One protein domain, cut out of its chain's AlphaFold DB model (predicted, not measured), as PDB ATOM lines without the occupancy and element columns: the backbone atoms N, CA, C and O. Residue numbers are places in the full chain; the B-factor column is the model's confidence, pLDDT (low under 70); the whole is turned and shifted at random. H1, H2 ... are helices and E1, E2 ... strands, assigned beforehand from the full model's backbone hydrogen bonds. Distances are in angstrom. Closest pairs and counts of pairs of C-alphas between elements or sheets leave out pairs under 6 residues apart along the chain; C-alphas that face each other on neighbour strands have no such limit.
ATOM      1  N   SER A   2      -1.267  70.397 138.151       43.03
ATOM      2  CA  SER A   2      -0.793  69.090 138.666       43.03
ATOM      3  C   SER A   2      -1.416  68.691 140.019       43.03
ATOM      4  O   SER A   2      -0.929  67.792 140.692       43.03
ATOM      5  N   GLU A   3      -2.483  69.366 140.454       53.31
ATOM      6  CA  GLU A   3      -2.909  69.380 141.867       53.31
ATOM      7  C   GLU A   3      -3.846  68.222 142.279       53.31
ATOM      8  O   GLU A   3      -4.424  68.255 143.362       53.31
ATOM      9  N   TYR A   4      -4.039  67.213 141.421       58.62
ATOM     10  CA  TYR A   4      -5.080  66.187 141.607       58.62
ATOM     11  C   TYR A   4      -4.560  64.796 141.993       58.62
ATOM     12  O   TYR A   4      -5.366  63.907 142.260       58.62
ATOM     13  N   LEU A   5      -3.238  64.623 142.072       60.03
ATOM     14  CA  LEU A   5      -2.596  63.392 142.528       60.03
ATOM     15  C   LEU A   5      -1.478  63.710 143.510       60.03
ATOM     16  O   LEU A   5      -0.654  64.588 143.254       60.03
ATOM     17  N   THR A   6      -1.420  62.967 144.613       66.56
ATOM     18  CA  THR A   6      -0.310  63.057 145.570       66.56
ATOM     19  C   THR A   6       0.363  61.699 145.737       66.56
ATOM     20  O   THR A   6      -0.288  60.661 145.633       66.56
ATOM     21  N   LYS A   7       1.669  61.709 146.023       68.94
ATOM     22  CA  LYS A   7       2.397  60.529 146.526       68.94
ATOM     23  C   LYS A   7       2.186  60.298 148.027       68.94
ATOM     24  O   LYS A   7       2.612  59.275 148.546       68.94
ATOM     25  N   GLN A   8       1.589  61.254 148.738       71.44
ATOM     26  CA  GLN A   8       1.438  61.187 150.184       71.44
ATOM     27  C   GLN A   8       0.183  60.396 150.544       71.44
ATOM     28  O   GLN A   8      -0.928  60.727 150.124       71.44
ATOM     29  N   SER A   9       0.372  59.367 151.365       74.19
ATOM     30  CA  SER A   9      -0.731  58.679 152.019       74.19
ATOM     31  C   SER A   9      -1.543  59.672 152.864       74.19
ATOM     32  O   SER A   9      -0.974  60.620 153.419       74.19
ATOM     33  N   PRO A  10      -2.863  59.471 153.004       77.88
ATOM     34  CA  PRO A  10      -3.677  60.317 153.863       77.88
ATOM     35  C   PRO A  10      -3.117  60.337 155.289       77.88
ATOM     36  O   PRO A  10      -2.739  59.303 155.839       77.88
ATOM     37  N   SER A  11      -3.062  61.523 155.901       82.56
ATOM     38  CA  SER A  11      -2.687  61.630 157.312       82.56
ATOM     39  C   SER A  11      -3.719  60.914 158.188       82.56
ATOM     40  O   SER A  11      -4.902  60.852 157.841       82.56
ATOM     41  N   TRP A  12      -3.298  60.435 159.359       82.38
ATOM     42  CA  TRP A  12      -4.189  59.769 160.317       82.38
ATOM     43  C   TRP A  12      -5.435  60.613 160.650       82.38
ATOM     44  O   TRP A  12      -6.532  60.079 160.778       82.38
ATOM     45  N   ARG A  13      -5.295  61.948 160.704       79.69
ATOM     46  CA  ARG A  13      -6.417  62.876 160.917       79.69
ATOM     47  C   ARG A  13      -7.455  62.774 159.800       79.69
ATOM     48  O   ARG A  13      -8.643  62.702 160.085       79.69
ATOM     49  N   ASN A  14      -7.017  62.742 158.541       77.69
ATOM     50  CA  ASN A  14      -7.918  62.616 157.392       77.69
ATOM     51  C   ASN A  14      -8.589  61.236 157.346       77.69
ATOM     52  O   ASN A  14      -9.748  61.133 156.956       77.69
ATOM     53  N   TRP A  15      -7.886  60.191 157.790       82.56
ATOM     54  CA  TRP A  15      -8.458  58.854 157.929       82.56
ATOM     55  C   TRP A  15      -9.582  58.811 158.976       82.56
ATOM     56  O   TRP A  15     -10.676  58.336 158.672       82.56
ATOM     57  N   VAL A  16      -9.366  59.393 160.165       76.94
ATOM     58  CA  VAL A  16     -10.396  59.482 161.221       76.94
ATOM     59  C   VAL A  16     -11.610  60.287 160.748       76.94
ATOM     60  O   VAL A  16     -12.744  59.836 160.890       76.94
ATOM     61  N   LEU A  17     -11.387  61.454 160.136       76.06
ATOM     62  CA  LEU A  17     -12.468  62.310 159.626       76.06
ATOM     63  C   LEU A  17     -13.297  61.623 158.534       76.06
ATOM     64  O   LEU A  17     -14.499  61.864 158.427       76.06
ATOM     65  N   SER A  18     -12.677  60.747 157.746       77.12
ATOM     66  CA  SER A  18     -13.387  59.963 156.745       77.12
ATOM     67  C   SER A  18     -14.204  58.823 157.336       77.12
ATOM     68  O   SER A  18     -15.348  58.636 156.931       77.12
ATOM     69  N   LYS A  19     -13.694  58.125 158.360       76.94
ATOM     70  CA  LYS A  19     -14.485  57.124 159.096       76.94
ATOM     71  C   LYS A  19     -15.724  57.720 159.769       76.94
ATOM     72  O   LYS A  19     -16.722  57.025 159.905       76.94
ATOM     73  N   LEU A  20     -15.679  59.005 160.122       70.06
ATOM     74  CA  LEU A  20     -16.819  59.766 160.646       70.06
ATOM     75  C   LEU A  20     -17.738  60.350 159.549       70.06
ATOM     76  O   LEU A  20     -18.698  61.047 159.868       70.06
ATOM     77  N   GLY A  21     -17.456  60.102 158.263       69.44
ATOM     78  CA  GLY A  21     -18.266  60.570 157.131       69.44
ATOM     79  C   GLY A  21     -18.138  62.067 156.823       69.44
ATOM     80  O   GLY A  21     -18.987  62.630 156.135       69.44
ATOM     81  N   TRP A  22     -17.113  62.750 157.345       69.94
ATOM     82  CA  TRP A  22     -16.955  64.204 157.178       69.94
ATOM     83  C   TRP A  22     -16.106  64.590 155.966       69.94
ATOM     84  O   TRP A  22     -16.222  65.712 155.462       69.94
ATOM     85  N   THR A  23     -15.247  63.688 155.491       76.38
ATOM     86  CA  THR A  23     -14.411  63.892 154.302       76.38
ATOM     87  C   THR A  23     -14.211  62.591 153.540       76.38
ATOM     88  O   THR A  23     -13.921  61.566 154.147       76.38
ATOM     89  N   ASP A  24     -14.252  62.640 152.215       76.56
ATOM     90  CA  ASP A  24     -13.848  61.507 151.382       76.56
ATOM     91  C   ASP A  24     -12.324  61.280 151.491       76.56
ATOM     92  O   ASP A  24     -11.544  62.237 151.582       76.56
ATOM     93  N   LEU A  25     -11.889  60.017 151.522       80.00
ATOM     94  CA  LEU A  25     -10.473  59.630 151.551       80.00
ATOM     95  C   LEU A  25      -9.890  59.624 150.127       80.00
ATOM     96  O   LEU A  25     -10.601  59.285 149.185       80.00
ATOM     97  N   PRO A  26      -8.600  59.965 149.947       82.44
ATOM     98  CA  PRO A  26      -7.936  59.767 148.670       82.44
ATOM     99  C   PRO A  26      -7.863  58.279 148.315       82.44
ATOM    100  O   PRO A  26      -7.365  57.492 149.126       82.44
ATOM    101  N   THR A  27      -8.303  57.893 147.117       84.25
ATOM    102  CA  THR A  27      -8.227  56.491 146.682       84.25
ATOM    103  C   THR A  27      -6.821  56.160 146.167       84.25
ATOM    104  O   THR A  27      -6.317  56.884 145.303       84.25
ATOM    105  N   PRO A  28      -6.163  55.089 146.651       88.69
ATOM    106  CA  PRO A  28      -4.919  54.608 146.056       88.69
ATOM    107  C   PRO A  28      -5.149  54.017 144.656       88.69
ATOM    108  O   PRO A  28      -6.047  53.208 144.461       88.69
ATOM    109  N   VAL A  29      -4.292  54.374 143.700       89.25
ATOM    110  CA  VAL A  29      -4.227  53.808 142.343       89.25
ATOM    111  C   VAL A  29      -2.776  53.532 141.952       89.25
ATOM    112  O   VAL A  29      -1.870  54.268 142.349       89.25
ATOM    113  N   THR A  30      -2.535  52.495 141.152       91.44
ATOM    114  CA  THR A  30      -1.195  52.133 140.657       91.44
ATOM    115  C   THR A  30      -1.162  52.314 139.150       91.44
ATOM    116  O   THR A  30      -1.944  51.682 138.454       91.44
ATOM    117  N   CYS A  31      -0.286  53.173 138.625       90.12
ATOM    118  CA  CYS A  31      -0.194  53.360 137.172       90.12
ATOM    119  C   CYS A  31       0.398  52.126 136.487       90.12
ATOM    120  O   CYS A  31       1.497  51.720 136.849       90.12
ATOM    121  N   TRP A  32      -0.264  51.604 135.453       88.88
ATOM    122  CA  TRP A  32       0.173  50.382 134.765       88.88
ATOM    123  C   TRP A  32       1.456  50.567 133.948       88.88
ATOM    124  O   TRP A  32       2.210  49.623 133.769       88.88
ATOM    125  N   TYR A  33       1.750  51.792 133.504       84.88
ATOM    126  CA  TYR A  33       2.934  52.070 132.685       84.88
ATOM    127  C   TYR A  33       4.231  52.226 133.488       84.88
ATOM    128  O   TYR A  33       5.298  51.902 132.987       84.88
ATOM    129  N   CYS A  34       4.167  52.782 134.702       88.25
ATOM    130  CA  CYS A  34       5.363  53.018 135.529       88.25
ATOM    131  C   CYS A  34       5.350  52.279 136.868       88.25
ATOM    132  O   CYS A  34       6.280  52.427 137.658       88.25
ATOM    133  N   ASN A  35       4.278  51.536 137.144       90.44
ATOM    134  CA  ASN A  35       4.047  50.767 138.363       90.44
ATOM    135  C   ASN A  35       4.171  51.574 139.675       90.44
ATOM    136  O   ASN A  35       4.479  51.048 140.743       90.44
ATOM    137  N   GLN A  36       3.949  52.890 139.616       87.62
ATOM    138  CA  GLN A  36       4.031  53.766 140.785       87.62
ATOM    139  C   GLN A  36       2.655  53.943 141.430       87.62
ATOM    140  O   GLN A  36       1.682  54.294 140.754       87.62
ATOM    141  N   LYS A  37       2.596  53.772 142.759       87.56
ATOM    142  CA  LYS A  37       1.406  54.063 143.571       87.56
ATOM    143  C   LYS A  37       1.196  55.571 143.715       87.56
ATOM    144  O   LYS A  37       2.124  56.329 144.002       87.56
ATOM    145  N   MET A  38      -0.042  56.001 143.531       86.06
ATOM    146  CA  MET A  38      -0.505  57.384 143.603       86.06
ATOM    147  C   MET A  38      -1.859  57.435 144.313       86.06
ATOM    148  O   MET A  38      -2.548  56.427 144.413       86.06
ATOM    149  N   TYR A  39      -2.249  58.607 144.807       86.75
ATOM    150  CA  TYR A  39      -3.532  58.799 145.484       86.75
ATOM    151  C   TYR A  39      -4.387  59.835 144.750       86.75
ATOM    152  O   TYR A  39      -3.961  60.984 144.587       86.75
ATOM    153  N   LEU A  40      -5.592  59.428 144.343       84.94
ATOM    154  CA  LEU A  40      -6.631  60.269 143.745       84.94
ATOM    155  C   LEU A  40      -7.244  61.181 144.796       84.94
ATOM    156  O   LEU A  40      -7.784  60.695 145.785       84.94
ATOM    157  N   LEU A  41      -7.203  62.503 144.597       79.88
ATOM    158  CA  LEU A  41      -7.914  63.399 145.508       79.88
ATOM    159  C   LEU A  41      -9.436  63.326 145.289       79.88
ATOM    160  O   LEU A  41      -9.894  63.373 144.139       79.88
ATOM    161  N   PRO A  42     -10.228  63.327 146.375       69.56
ATOM    162  CA  PRO A  42     -11.675  63.385 146.268       69.56
ATOM    163  C   PRO A  42     -12.154  64.670 145.594       69.56
ATOM    164  O   PRO A  42     -11.658  65.767 145.873       69.56
ATOM    165  N   GLY A  43     -13.127  64.532 144.692       64.12
ATOM    166  CA  GLY A  43     -13.637  65.631 143.871       64.12
ATOM    167  C   GLY A  43     -12.741  66.008 142.686       64.12
ATOM    168  O   GLY A  43     -13.048  66.973 141.982       64.12
ATOM    169  N   SER A  44     -11.648  65.273 142.444       70.25
ATOM    170  CA  SER A  44     -10.950  65.350 141.162       70.25
ATOM    171  C   SER A  44     -11.805  64.723 140.051       70.25
ATOM    172  O   SER A  44     -12.694  63.917 140.306       70.25
ATOM    173  N   ARG A  45     -11.552  65.111 138.796       68.19
ATOM    174  CA  ARG A  45     -12.194  64.479 137.626       68.19
ATOM    175  C   ARG A  45     -11.626  63.091 137.318       68.19
ATOM    176  O   ARG A  45     -12.091  62.448 136.387       68.19
ATOM    177  N   HIS A  46     -10.592  62.683 138.046       75.69
ATOM    178  CA  HIS A  46      -9.961  61.390 137.885       75.69
ATOM    179  C   HIS A  46     -10.688  60.375 138.758       75.69
ATOM    180  O   HIS A  46     -10.974  60.637 139.926       75.69
ATOM    181  N   THR A  47     -10.992  59.229 138.174       81.56
ATOM    182  CA  THR A  47     -11.635  58.107 138.850       81.56
ATOM    183  C   THR A  47     -10.660  56.943 138.919       81.56
ATOM    184  O   THR A  47      -9.651  56.921 138.214       81.56
ATOM    185  N   GLU A  48     -10.988  55.943 139.730       83.56
ATOM    186  CA  GLU A  48     -10.289  54.650 139.743       83.56
ATOM    187  C   GLU A  48     -10.259  53.982 138.370       83.56
ATOM    188  O   GLU A  48      -9.389  53.164 138.113       83.56
ATOM    189  N   ARG A  49     -11.191  54.348 137.481       83.69
ATOM    190  CA  ARG A  49     -11.243  53.843 136.111       83.69
ATOM    191  C   ARG A  49     -10.515  54.711 135.095       83.69
ATOM    192  O   ARG A  49     -10.249  54.244 133.997       83.69
ATOM    193  N   LEU A  50     -10.226  55.971 135.420       86.75
ATOM    194  CA  LEU A  50      -9.610  56.916 134.494       86.75
ATOM    195  C   LEU A  50      -8.778  57.964 135.236       86.75
ATOM    196  O   LEU A  50      -9.314  58.934 135.785       86.75
ATOM    197  N   TRP A  51      -7.451  57.836 135.196       88.50
ATOM    198  CA  TRP A  51      -6.556  58.806 135.823       88.50
ATOM    199  C   TRP A  51      -5.261  59.058 135.052       88.50
ATOM    200  O   TRP A  51      -4.716  58.199 134.370       88.50
ATOM    201  N   TYR A  52      -4.734  60.274 135.173       84.69
ATOM    202  CA  TYR A  52      -3.503  60.685 134.501       84.69
ATOM    203  C   TYR A  52      -2.299  60.509 135.420       84.69
ATOM    204  O   TYR A  52      -2.288  61.094 136.488       84.69
ATOM    205  N   CYS A  53      -1.268  59.766 135.033       84.94
ATOM    206  CA  CYS A  53      -0.044  59.650 135.818       84.94
ATOM    207  C   CYS A  53       0.888  60.848 135.589       84.94
ATOM    208  O   CYS A  53       1.355  61.088 134.482       84.94
ATOM    209  N   ASN A  54       1.255  61.543 136.668       80.62
ATOM    210  CA  ASN A  54       2.174  62.686 136.605       80.62
ATOM    211  C   ASN A  54       3.647  62.287 136.403       80.62
ATOM    212  O   ASN A  54       4.467  63.152 136.121       80.62
ATOM    213  N   LEU A  55       3.998  61.023 136.660       81.44
ATOM    214  CA  LEU A  55       5.389  60.555 136.693       81.44
ATOM    215  C   LEU A  55       5.869  60.120 135.312       81.44
ATOM    216  O   LEU A  55       6.945  60.522 134.891       81.44
ATOM    217  N   CYS A  56       5.064  59.319 134.614       84.94
ATOM    218  CA  CYS A  56       5.360  58.857 133.259       84.94
ATOM    219  C   CYS A  56       4.505  59.544 132.189       84.94
ATOM    220  O   CYS A  56       4.559  59.167 131.027       84.94
ATOM    221  N   GLU A  57       3.692  60.524 132.590       82.31
ATOM    222  CA  GLU A  57       2.828  61.321 131.716       82.31
ATOM    223  C   GLU A  57       1.786  60.533 130.895       82.31
ATOM    224  O   GLU A  57       1.242  61.076 129.931       82.31
ATOM    225  N   ASN A  58       1.446  59.305 131.303       81.81
ATOM    226  CA  ASN A  58       0.448  58.465 130.629       81.81
ATOM    227  C   ASN A  58      -0.921  58.506 131.315       81.81
ATOM    228  O   ASN A  58      -1.022  58.568 132.542       81.81
ATOM    229  N   THR A  59      -1.989  58.420 130.522       84.88
ATOM    230  CA  THR A  59      -3.361  58.268 131.024       84.88
ATOM    231  C   THR A  59      -3.688  56.788 131.169       84.88
ATOM    232  O   THR A  59      -3.524  56.023 130.231       84.88
ATOM    233  N   ASN A  60      -4.156  56.404 132.348       88.44
ATOM    234  CA  ASN A  60      -4.610  55.070 132.705       88.44
ATOM    235  C   ASN A  60      -6.139  55.062 132.543       88.44
ATOM    236  O   ASN A  60      -6.802  55.853 133.214       88.44
ATOM    237  N   ALA A  61      -6.684  54.239 131.645       88.69
ATOM    238  CA  ALA A  61      -8.104  53.915 131.551       88.69
ATOM    239  C   ALA A  61      -8.351  52.396 131.689       88.69
ATOM    240  O   ALA A  61      -7.624  51.611 131.090       88.69
ATOM    241  N   ILE A  62      -9.381  52.000 132.440       86.75
ATOM    242  CA  ILE A  62      -9.957  50.643 132.416       86.75
ATOM    243  C   ILE A  62     -11.411  50.708 131.965       86.75
ATOM    244  O   ILE A  62     -12.099  51.709 132.201       86.75
ATOM    245  N   ASP A  63     -11.868  49.652 131.306       82.56
ATOM    246  CA  ASP A  63     -13.260  49.510 130.896       82.56
ATOM    247  C   ASP A  63     -14.185  49.065 132.048       82.56
ATOM    248  O   ASP A  63     -13.843  49.115 133.234       82.56
ATOM    249  N   GLU A  64     -15.422  48.700 131.703       82.12
ATOM    250  CA  GLU A  64     -16.399  48.192 132.667       82.12
ATOM    251  C   GLU A  64     -16.076  46.784 133.179       82.12
ATOM    252  O   GLU A  64     -16.529  46.434 134.271       82.12
ATOM    253  N   PHE A  65     -15.295  46.016 132.419       80.81
ATOM    254  CA  PHE A  65     -14.859  44.659 132.737       80.81
ATOM    255  C   PHE A  65     -13.557  44.643 133.554       80.81
ATOM    256  O   PHE A  65     -13.226  43.626 134.156       80.81
ATOM    257  N   GLY A  66     -12.886  45.793 133.675       79.56
ATOM    258  CA  GLY A  66     -11.630  45.952 134.405       79.56
ATOM    259  C   GLY A  66     -10.389  45.786 133.528       79.56
ATOM    260  O   GLY A  66      -9.279  45.812 134.063       79.56
ATOM    261  N   ASP A  67     -10.557  45.672 132.211       83.19
ATOM    262  CA  ASP A  67      -9.464  45.515 131.258       83.19
ATOM    263  C   ASP A  67      -8.825  46.867 130.926       83.19
ATOM    264  O   ASP A  67      -9.499  47.898 130.801       83.19
ATOM    265  N   ILE A  68      -7.493  46.872 130.799       84.62
ATOM    266  CA  ILE A  68      -6.713  48.074 130.487       84.62
ATOM    267  C   ILE A  68      -7.039  48.507 129.057       84.62
ATOM    268  O   ILE A  68      -6.763  47.787 128.099       84.62
ATOM    269  N   MET A  69      -7.570  49.717 128.910       79.56
ATOM    270  CA  MET A  69      -7.828  50.325 127.611       79.56
ATOM    271  C   MET A  69      -6.800  51.403 127.294       79.56
ATOM    272  O   MET A  69      -6.423  52.209 128.152       79.56
ATOM    273  N   ASP A  70      -6.422  51.489 126.018       69.25
ATOM    274  CA  ASP A  70      -5.763  52.682 125.502       69.25
ATOM    275  C   ASP A  70      -6.673  53.877 125.750       69.25
ATOM    276  O   ASP A  70      -7.827  53.898 125.318       69.25
ATOM    277  N   ALA A  71      -6.156  54.854 126.498       57.94
ATOM    278  CA  ALA A  71      -6.963  55.936 127.029       57.94
ATOM    279  C   ALA A  71      -7.799  56.595 125.916       57.94
ATOM    280  O   ALA A  71      -7.233  57.266 125.038       57.94
ATOM    281  N   PRO A  72      -9.140  56.452 125.940       54.28
ATOM    282  CA  PRO A  72      -9.982  57.189 125.020       54.28
ATOM    283  C   PRO A  72      -9.750  58.689 125.263       54.28
ATOM    284  O   PRO A  72      -9.400  59.085 126.383       54.28
ATOM    285  N   PRO A  73      -9.897  59.548 124.234       49.44
ATOM    286  CA  PRO A  73      -9.833  60.989 124.441       49.44
ATOM    287  C   PRO A  73     -10.754  61.339 125.613       49.44
ATOM    288  O   PRO A  73     -11.920  60.950 125.608       49.44
ATOM    289  N   LEU A  74     -10.180  61.975 126.642       46.69
ATOM    290  CA  LEU A  74     -10.850  62.253 127.916       46.69
ATOM    291  C   LEU A  74     -12.285  62.732 127.647       46.69
ATOM    292  O   LEU A  74     -12.428  63.720 126.920       46.69
ATOM    293  N   PRO A  75     -13.317  62.052 128.184       39.78
ATOM    294  CA  PRO A  75     -14.696  62.374 127.872       39.78
ATOM    295  C   PRO A  75     -14.954  63.846 128.175       39.78
ATOM    296  O   PRO A  75     -14.616  64.362 129.249       39.78
ATOM    297  N   GLU A  76     -15.490  64.521 127.162       41.47
ATOM    298  CA  GLU A  76     -15.902  65.910 127.214       41.47
ATOM    299  C   GLU A  76     -16.760  66.127 128.458       41.47
ATOM    300  O   GLU A  76     -17.655  65.349 128.790       41.47
ATOM    301  N   THR A  77     -16.481  67.203 129.182       38.78
ATOM    302  CA  THR A  77     -17.362  67.632 130.258       38.78
ATOM    303  C   THR A  77     -18.700  68.059 129.676       38.78
ATOM    304  O   THR A  77     -18.851  69.201 129.252       38.78
TER     305      THR A  77
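This is residues 2 to 77 of the 536 residues of the protein "Ima1 N-terminal domain-domain-containing protein" of Absidia repens (UniProt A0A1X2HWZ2). With little regular structure, this is a loop-rich body of two small two-stranded hairpins, E1 with E2 and E3 with E4, with one short helix, H1, set off at one end of the long axis. The 76 printed residues run H1, E1, E2, E3, E4, with 23 in named elements, class mixed, and both sheets antiparallel. The whole is only just compact, close to loose, with a radius of gyration of the C-alphas of 13.3 A, spanning 37 by 24 by 23 A.

In H1, residues 12 to 19, every O i to N i+4 pair is within hydrogen-bond range. E1, residues 27 to 30, and E2, residues 37 to 40, form a hairpin; N 29 and O 38 are 2.8 A apart. H1 and E2 are apart. E3, residues 50 to 52, and E4, residues 59 to 62, form another; N 51 and O 60 are 2.9 A apart.

H1, 10.7 A long, begins at C-alpha 12 (-4.189, 59.769, 160.317). E1, E2 and E4 are each 10.2 A long, E3 7.2 A; E4 ends at C-alpha 62 (-9.957, 50.643, 132.416).

The printed part has no cut, and its links between named elements are short. Residues 70 to 77 are among those under pLDDT 70.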